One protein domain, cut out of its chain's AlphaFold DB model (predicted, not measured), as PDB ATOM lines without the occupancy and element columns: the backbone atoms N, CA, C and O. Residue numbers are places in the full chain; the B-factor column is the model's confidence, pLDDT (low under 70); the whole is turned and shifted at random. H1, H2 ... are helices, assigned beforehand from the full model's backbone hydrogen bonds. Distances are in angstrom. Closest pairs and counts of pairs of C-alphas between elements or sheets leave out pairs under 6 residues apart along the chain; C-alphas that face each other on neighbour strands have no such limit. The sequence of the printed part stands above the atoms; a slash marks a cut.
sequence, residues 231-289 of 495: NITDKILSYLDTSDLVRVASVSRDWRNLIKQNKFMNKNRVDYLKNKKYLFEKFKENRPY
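What this domain is: This is residues 231 to 289 of the 495 residues of the protein "Hypothetical protein" of Brachionus calyciflorus (UniProt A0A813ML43). A small compact head of short helices continues into one long helical arm: H2 and H3 form a helical hairpin, H1 comes near both of them at Leu 237, close to its end, and H4 crosses H2 with its residues 265 to 273 before sticking out from the head with residues 274 to 285. The last residues, 286 to 289, lengthen this arm, and it is the arm that makes the length of the whole. The printed part has 59 residues, with four named helices in the order H1, H2, H3, H4 and no named strand; the class is all helix. The whole is loose, with a radius of gyration of the C-alphas of 13.9 A, and spans 49 by 19 by 15 A.

How they stand to each other: H1, residues 231 to 238, is close to but not clearly touching H2, residues 242 to 251; their closest C-alphas, those of Leu 237 and Leu 245, are 7.2 A apart. The two run opposite ways at a steep tilt of 62 degrees. H2 and H3, residues 253 to 261, touch as a helical hairpin, opposite ways at a steep tilt of 40 degrees, and their closest C-alphas, those of Ala 249 and Arg 256, are 4.2 A apart. H1 is close to but not clearly touching H3, about perpendicular at 83 degrees, with the C-alphas of Leu 237 and Ile 259 closest at 7.8 A. H4, residues 263 to 285, touches H2 with residues 265 to 273 alone, about perpendicular at 82 degrees; the closest C-alphas, those of Thr 242 and Arg 269, are 5.7 A apart. H3 and H4 only just touch, with 3 pairs of C-alphas within 8 A, and touch only at the corner by their link, where the C-alphas of Lys 260 and Asn 266 are closest at 5.0 A. H1 is close to but not clearly touching H4, the same way at a shallow tilt of 22 degrees, with the C-alphas of Ser 238 and Met 265 closest at 7.3 A. In H1, H2, H3 and H4 every O i to N i+4 pair is within hydrogen-bond range.

Where its parts are: H1 begins at C-alpha 231, at (-88.194, -27.116, -43.453), and is 10.3 A long from first to last C-alpha. H2 measures 14.9 A, and H3 12.4 A. H4 runs 33.0 A from C-alpha 263 at (-93.273, -37.127, -36.458) to C-alpha 285 at (-123.607, -45.435, -26.402).

The domain as a whole: The two C-alphas farthest apart, those of Asn 231 and Tyr 289, are 49.7 A apart. Without residues 274 to 289, which stand free, the body has 43 residues and spans 25 by 18 by 15 A. The links H1 to H2, H2 to H3 and H3 to H4 are tight, and the printed part has no cut. The mean pLDDT of the printed part is 94.0, and residues 287 to 289 are under 70.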
ATOM      1  N   ASN A 231     -88.147 -28.130 -44.515       95.31
ATOM      2  CA  ASN A 231     -88.194 -27.116 -43.453       95.31
ATOM      3  C   ASN A 231     -89.316 -26.082 -43.657       95.31
ATOM      4  O   ASN A 231     -89.989 -25.687 -42.707       95.31
ATOM      5  N   ILE A 232     -89.528 -25.636 -44.900       96.75
ATOM      6  CA  ILE A 232     -90.584 -24.665 -45.225       96.75
ATOM      7  C   ILE A 232     -91.946 -25.347 -45.143       96.75
ATOM      8  O   ILE A 232     -92.875 -24.795 -44.557       96.75
ATOM      9  N   THR A 233     -92.046 -26.560 -45.685       96.88
ATOM     10  CA  THR A 233     -93.265 -27.374 -45.631       96.88
ATOM     11  C   THR A 233     -93.679 -27.631 -44.181       96.88
ATOM     12  O   THR A 233     -94.824 -27.389 -43.815       96.88
ATOM     13  N   ASP A 234     -92.733 -28.020 -43.330       96.81
ATOM     14  CA  ASP A 234     -92.925 -28.227 -41.897       96.81
ATOM     15  C   ASP A 234     -93.383 -26.950 -41.199       96.81
ATOM     16  O   ASP A 234     -94.305 -26.995 -40.385       96.81
ATOM     17  N   LYS A 235     -92.802 -25.798 -41.552       97.56
ATOM     18  CA  LYS A 235     -93.208 -24.505 -40.996       97.56
ATOM     19  C   LYS A 235     -94.634 -24.138 -41.410       97.56
ATOM     20  O   LYS A 235     -95.419 -23.747 -40.553       97.56
ATOM     21  N   ILE A 236     -95.011 -24.333 -42.674       97.19
ATOM     22  CA  ILE A 236     -96.389 -24.123 -43.152       97.19
ATOM     23  C   ILE A 236     -97.357 -25.041 -42.400       97.19
ATOM     24  O   ILE A 236     -98.355 -24.571 -41.859       97.19
ATOM     25  N   LEU A 237     -97.040 -26.336 -42.316       97.62
ATOM     26  CA  LEU A 237     -97.865 -27.316 -41.610       97.62
ATOM     27  C   LEU A 237     -97.950 -27.027 -40.103       97.62
ATOM     28  O   LEU A 237     -98.969 -27.333 -39.494       97.62
ATOM     29  N   SER A 238     -96.928 -26.408 -39.506       97.56
ATOM     30  CA  SER A 238     -96.922 -26.038 -38.084       97.56
ATOM     31  C   SER A 238     -97.895 -24.924 -37.714       97.56
ATOM     32  O   SER A 238     -98.312 -24.856 -36.562       97.56
ATOM     33  N   TYR A 239     -98.298 -24.096 -38.681       97.88
ATOM     34  CA  TYR A 239     -99.326 -23.076 -38.470       97.88
ATOM     35  C   TYR A 239    -100.751 -23.631 -38.562       97.88
ATOM     36  O   TYR A 239    -101.704 -22.899 -38.305       97.88
ATOM     37  N   LEU A 240    -100.916 -24.898 -38.951       97.88
ATOM     38  CA  LEU A 240    -102.227 -25.514 -39.086       97.88
ATOM     39  C   LEU A 240    -102.676 -26.150 -37.774       97.88
ATOM     40  O   LEU A 240    -101.947 -26.918 -37.141       97.88
ATOM     41  N   ASP A 241    -103.939 -25.917 -37.429       98.12
ATOM     42  CA  ASP A 241    -104.585 -26.617 -36.330       98.12
ATOM     43  C   ASP A 241    -104.643 -28.129 -36.581       98.12
ATOM     44  O   ASP A 241    -104.693 -28.622 -37.711       98.12
ATOM     45  N   THR A 242    -104.737 -28.905 -35.500       97.94
ATOM     46  CA  THR A 242    -104.843 -30.376 -35.572       97.94
ATOM     47  C   THR A 242    -105.999 -30.862 -36.455       97.94
ATOM     48  O   THR A 242    -105.875 -31.874 -37.148       97.94
ATOM     49  N   SER A 243    -107.110 -30.120 -36.482       97.69
ATOM     50  CA  SER A 243    -108.274 -30.414 -37.322       97.69
ATOM     51  C   SER A 243    -107.993 -30.191 -38.811       97.69
ATOM     52  O   SER A 243    -108.519 -30.904 -39.669       97.69
ATOM     53  N   ASP A 244    -107.133 -29.222 -39.107       98.25
ATOM     54  CA  ASP A 244    -106.786 -28.762 -40.445       98.25
ATOM     55  C   ASP A 244    -105.737 -29.694 -41.036       98.25
ATOM     56  O   ASP A 244    -105.883 -30.125 -42.177       98.25
ATOM     57  N   LEU A 245    -104.782 -30.149 -40.221       98.06
ATOM     58  CA  LEU A 245    -103.851 -31.223 -40.573       98.06
ATOM     59  C   LEU A 245    -104.575 -32.492 -41.044       98.06
ATOM     60  O   LEU A 245    -104.137 -33.145 -41.992       98.06
ATOM     61  N   VAL A 246    -105.704 -32.852 -40.426       98.19
ATOM     62  CA  VAL A 246    -106.522 -33.991 -40.883       98.19
ATOM     63  C   VAL A 246    -107.159 -33.713 -42.243       98.19
ATOM     64  O   VAL A 246    -107.178 -34.611 -43.086       98.19
ATOM     65  N   ARG A 247    -107.661 -32.491 -42.474       98.00
ATOM     66  CA  ARG A 247    -108.234 -32.099 -43.771       98.00
ATOM     67  C   ARG A 247    -107.165 -32.111 -44.860       98.00
ATOM     68  O   ARG A 247    -107.373 -32.765 -45.875       98.00
ATOM     69  N   VAL A 248    -106.000 -31.519 -44.616       97.56
ATOM     70  CA  VAL A 248    -104.842 -31.537 -45.526       97.56
ATOM     71  C   VAL A 248    -104.421 -32.975 -45.847       97.56
ATOM     72  O   VAL A 248    -104.332 -33.345 -47.014       97.56
ATOM     73  N   ALA A 249    -104.292 -33.849 -44.845       97.81
ATOM     74  CA  ALA A 249    -103.971 -35.267 -45.051       97.81
ATOM     75  C   ALA A 249    -105.036 -36.060 -45.844       97.81
ATOM     76  O   ALA A 249    -104.782 -37.196 -46.270       97.81
ATOM     77  N   SER A 250    -106.245 -35.510 -45.988       97.19
ATOM     78  CA  SER A 250    -107.335 -36.114 -46.756       97.19
ATOM     79  C   SER A 250    -107.374 -35.669 -48.219       97.19
ATOM     80  O   SER A 250    -107.984 -36.375 -49.017       97.19
ATOM     81  N   VAL A 251    -106.692 -34.572 -48.574       96.44
ATOM     82  CA  VAL A 251    -106.670 -34.025 -49.942       96.44
ATOM     83  C   VAL A 251    -105.962 -34.977 -50.906       96.44
ATOM     84  O   VAL A 251    -106.521 -35.335 -51.938       96.44
ATOM     85  N   SER A 252    -104.755 -35.437 -50.563       96.44
ATOM     86  CA  SER A 252    -103.975 -36.346 -51.410       96.44
ATOM     87  C   SER A 252    -103.128 -37.324 -50.587       96.44
ATOM     88  O   SER A 252    -102.947 -37.176 -49.373       96.44
ATOM     89  N   ARG A 253    -102.616 -38.375 -51.244       96.94
ATOM     90  CA  ARG A 253    -101.698 -39.337 -50.605       96.94
ATOM     91  C   ARG A 253    -100.338 -38.706 -50.322       96.94
ATOM     92  O   ARG A 253     -99.767 -38.991 -49.274       96.94
ATOM     93  N   ASP A 254     -99.871 -37.828 -51.201       96.44
ATOM     94  CA  ASP A 254     -98.574 -37.167 -51.067       96.44
ATOM     95  C   ASP A 254     -98.578 -36.189 -49.895       96.44
ATOM     96  O   ASP A 254     -97.691 -36.241 -49.046       96.44
ATOM     97  N   TRP A 255     -99.658 -35.421 -49.726       97.75
ATOM     98  CA  TRP A 255     -99.836 -34.536 -48.570       97.75
ATOM     99  C   TRP A 255     -99.911 -35.322 -47.261       97.75
ATOM    100  O   TRP A 255     -99.353 -34.926 -46.237       97.75
ATOM    101  N   ARG A 256    -100.556 -36.494 -47.285       97.94
ATOM    102  CA  ARG A 256    -100.556 -37.403 -46.136       97.94
ATOM    103  C   ARG A 256     -99.156 -37.924 -45.825       97.94
ATOM    104  O   ARG A 256     -98.815 -38.050 -44.650       97.94
ATOM    105  N   ASN A 257     -98.369 -38.259 -46.843       97.38
ATOM    106  CA  ASN A 257     -97.001 -38.742 -46.678       97.38
ATOM    107  C   ASN A 257     -96.082 -37.642 -46.136       97.38
ATOM    108  O   ASN A 257     -95.314 -37.923 -45.220       97.38
ATOM    109  N   LEU A 258     -96.245 -36.401 -46.595       97.12
ATOM    110  CA  LEU A 258     -95.558 -35.230 -46.048       97.12
ATOM    111  C   LEU A 258     -95.822 -35.065 -44.553       97.12
ATOM    112  O   LEU A 258     -94.894 -35.019 -43.750       97.12
ATOM    113  N   ILE A 259     -97.094 -35.097 -44.151       98.06
ATOM    114  CA  ILE A 259     -97.449 -35.012 -42.730       98.06
ATOM    115  C   ILE A 259     -96.871 -36.200 -41.948       98.06
ATOM    116  O   ILE A 259     -96.439 -36.016 -40.816       98.06
ATOM    117  N   LYS A 260     -96.840 -37.411 -42.523       97.75
ATOM    118  CA  LYS A 260     -96.265 -38.608 -41.878       97.75
ATOM    119  C   LYS A 260     -94.756 -38.511 -41.654       97.75
ATOM    120  O   LYS A 260     -94.286 -39.071 -40.664       97.75
ATOM    121  N   GLN A 261     -94.020 -37.850 -42.547       96.81
ATOM    122  CA  GLN A 261     -92.575 -37.640 -42.403       96.81
ATOM    123  C   GLN A 261     -92.267 -36.778 -41.172       96.81
ATOM    124  O   GLN A 261     -91.348 -37.090 -40.413       96.81
ATOM    125  N   ASN A 262     -93.103 -35.774 -40.895       96.62
ATOM    126  CA  ASN A 262     -93.012 -34.999 -39.668       96.62
ATOM    127  C   ASN A 262     -93.655 -35.744 -38.481       96.62
ATOM    128  O   ASN A 262     -94.876 -35.767 -38.299       96.62
ATOM    129  N   LYS A 263     -92.819 -36.338 -37.620       97.25
ATOM    130  CA  LYS A 263     -93.273 -37.127 -36.458       97.25
ATOM    131  C   LYS A 263     -94.216 -36.353 -35.531       97.25
ATOM    132  O   LYS A 263     -95.171 -36.944 -35.026       97.25
ATOM    133  N   PHE A 264     -93.967 -35.062 -35.308       97.31
ATOM    134  CA  PHE A 264     -94.777 -34.235 -34.410       97.31
ATOM    135  C   PHE A 264     -96.160 -33.953 -35.011       97.31
ATOM    136  O   PHE A 264     -97.176 -34.229 -34.371       97.31
ATOM    137  N   MET A 265     -96.219 -33.515 -36.271       97.50
ATOM    138  CA  MET A 265     -97.493 -33.238 -36.951       97.50
ATOM    139  C   MET A 265     -98.320 -34.508 -37.156       97.50
ATOM    140  O   MET A 265     -99.534 -34.511 -36.934       97.50
ATOM    141  N   ASN A 266     -97.676 -35.625 -37.505       98.06
ATOM    142  CA  ASN A 266     -98.369 -36.903 -37.619       98.06
ATOM    143  C   ASN A 266     -98.937 -37.371 -36.275       98.06
ATOM    144  O   ASN A 266    -100.058 -37.877 -36.243       98.06
ATOM    145  N   LYS A 267     -98.199 -37.193 -35.170       98.06
ATOM    146  CA  LYS A 267     -98.693 -37.506 -33.823       98.06
ATOM    147  C   LYS A 267     -99.948 -36.691 -33.509       98.06
ATOM    148  O   LYS A 267    -100.973 -37.284 -33.190       98.06
ATOM    149  N   ASN A 268     -99.903 -35.376 -33.717       97.94
ATOM    150  CA  ASN A 268    -101.045 -34.482 -33.514       97.94
ATOM    151  C   ASN A 268    -102.273 -34.908 -34.335       97.94
ATOM    152  O   ASN A 268    -103.385 -34.997 -33.809       97.94
ATOM    153  N   ARG A 269    -102.072 -35.243 -35.614       97.81
ATOM    154  CA  ARG A 269    -103.127 -35.751 -36.504       97.81
ATOM    155  C   ARG A 269    -103.729 -37.064 -35.990       97.81
ATOM    156  O   ARG A 269    -104.948 -37.223 -35.963       97.81
ATOM    157  N   VAL A 270    -102.886 -38.020 -35.605       97.94
ATOM    158  CA  VAL A 270    -103.306 -39.335 -35.096       97.94
ATOM    159  C   VAL A 270    -104.062 -39.201 -33.777       97.94
ATOM    160  O   VAL A 270    -105.108 -39.831 -33.614       97.94
ATOM    161  N   ASP A 271    -103.565 -38.385 -32.853       98.00
ATOM    162  CA  ASP A 271    -104.186 -38.169 -31.549       98.00
ATOM    163  C   ASP A 271    -105.555 -37.494 -31.704       98.00
ATOM    164  O   ASP A 271    -106.530 -37.928 -31.086       98.00
ATOM    165  N   TYR A 272    -105.679 -36.538 -32.631       97.81
ATOM    166  CA  TYR A 272    -106.970 -35.958 -33.000       97.81
ATOM    167  C   TYR A 272    -107.949 -37.015 -33.537       97.81
ATOM    168  O   TYR A 272    -109.102 -37.075 -33.103       97.81
ATOM    169  N   LEU A 273    -107.510 -37.888 -34.452       97.50
ATOM    170  CA  LEU A 273    -108.357 -38.955 -35.003       97.50
ATOM    171  C   LEU A 273    -108.784 -39.972 -33.936       97.50
ATOM    172  O   LEU A 273    -109.941 -40.400 -33.931       97.50
ATOM    173  N   LYS A 274    -107.887 -40.329 -33.008       97.44
ATOM    174  CA  LYS A 274    -108.203 -41.191 -31.860       97.44
ATOM    175  C   LYS A 274    -109.236 -40.544 -30.946       97.44
ATOM    176  O   LYS A 274    -110.224 -41.194 -30.616       97.44
ATOM    177  N   ASN A 275    -109.057 -39.270 -30.596       97.00
ATOM    178  CA  ASN A 275    -110.007 -38.543 -29.757       97.00
ATOM    179  C   ASN A 275    -111.378 -38.422 -30.440       97.00
ATOM    180  O   ASN A 275    -112.410 -38.697 -29.835       97.00
ATOM    181  N   LYS A 276    -111.405 -38.111 -31.741       95.62
ATOM    182  CA  LYS A 276    -112.648 -38.052 -32.522       95.62
ATOM    183  C   LYS A 276    -113.361 -39.405 -32.574       95.62
ATOM    184  O   LYS A 276    -114.584 -39.449 -32.444       95.62
ATOM    185  N   LYS A 277    -112.618 -40.507 -32.730       95.44
ATOM    186  CA  LYS A 277    -113.167 -41.869 -32.673       95.44
ATOM    187  C   LYS A 277    -113.723 -42.191 -31.284       95.44
ATOM    188  O   LYS A 277    -114.854 -42.652 -31.199       95.44
ATOM    189  N   TYR A 278    -112.974 -41.884 -30.227       95.00
ATOM    190  CA  TYR A 278    -113.406 -42.072 -28.841       95.00
ATOM    191  C   TYR A 278    -114.699 -41.306 -28.536       95.00
ATOM    192  O   TYR A 278    -115.651 -41.886 -28.021       95.00
ATOM    193  N   LEU A 279    -114.777 -40.026 -28.917       92.81
ATOM    194  CA  LEU A 279    -115.992 -39.226 -28.760       92.81
ATOM    195  C   LEU A 279    -117.155 -39.840 -29.541       92.81
ATOM    196  O   LEU A 279    -118.249 -39.987 -29.005       92.81
ATOM    197  N   PHE A 280    -116.927 -40.252 -30.787       92.56
ATOM    198  CA  PHE A 280    -117.963 -40.885 -31.598       92.56
ATOM    199  C   PHE A 280    -118.467 -42.205 -30.996       92.56
ATOM    200  O   PHE A 280    -119.666 -42.463 -31.043       92.56
ATOM    201  N   GLU A 281    -117.593 -43.026 -30.415       92.88
ATOM    202  CA  GLU A 281    -117.961 -44.273 -29.729       92.88
ATOM    203  C   GLU A 281    -118.711 -43.998 -28.418       92.88
ATOM    204  O   GLU A 281    -119.809 -44.517 -28.224       92.88
ATOM    205  N   LYS A 282    -118.222 -43.078 -27.583       91.38
ATOM    206  CA  LYS A 282    -118.880 -42.690 -26.325       91.38
ATOM    207  C   LYS A 282    -120.267 -42.078 -26.544       91.38
ATOM    208  O   LYS A 282    -121.210 -42.359 -25.810       91.38
ATOM    209  N   PHE A 283    -120.424 -41.248 -27.575       88.56
ATOM    210  CA  PHE A 283    -121.724 -40.667 -27.920       88.56
ATOM    211  C   PHE A 283    -122.627 -41.617 -28.708       88.56
ATOM    212  O   PHE A 283    -123.825 -41.363 -28.788       88.56
ATOM    213  N   LYS A 284    -122.108 -42.712 -29.273       83.62
ATOM    214  CA  LYS A 284    -122.957 -43.786 -29.807       83.62
ATOM    215  C   LYS A 284    -123.679 -44.533 -28.695       83.62
ATOM    216  O   LYS A 284    -124.845 -44.855 -28.880       83.62
ATOM    217  N   GLU A 285    -123.013 -44.763 -27.567       74.38
ATOM    218  CA  GLU A 285    -123.607 -45.435 -26.402       74.38
ATOM    219  C   GLU A 285    -124.690 -44.578 -25.731       74.38
ATOM    220  O   GLU A 285    -125.688 -45.110 -25.258       74.38
ATOM    221  N   ASN A 286    -124.541 -43.249 -25.779       73.88
ATOM    222  CA  ASN A 286    -125.505 -42.294 -25.226       73.88
ATOM    223  C   ASN A 286    -126.525 -41.754 -26.233       73.88
ATOM    224  O   ASN A 286    -127.338 -40.900 -25.869       73.88
ATOM    225  N   ARG A 287    -126.532 -42.220 -27.490       62.50
ATOM    226  CA  ARG A 287    -127.750 -42.035 -28.282       62.50
ATOM    227  C   ARG A 287    -128.804 -42.859 -27.561       62.50
ATOM    228  O   ARG A 287    -128.564 -44.059 -27.419       62.50
ATOM    229  N   PRO A 288    -129.923 -42.262 -27.091       65.69
ATOM    230  CA  PRO A 288    -131.023 -43.063 -26.586       65.69
ATOM    231  C   PRO A 288    -131.245 -44.102 -27.663       65.69
ATOM    232  O   PRO A 288    -131.400 -43.731 -28.831       65.69
ATOM    233  N   TYR A 289    -131.084 -45.375 -27.294       57.50
ATOM    234  CA  TYR A 289    -131.383 -46.484 -28.172       57.50
ATOM    235  C   TYR A 289    -132.824 -46.218 -28.553       57.50
ATOM    236  O   TYR A 289    -133.736 -46.451 -27.762       57.50
TER     237      TYR A 289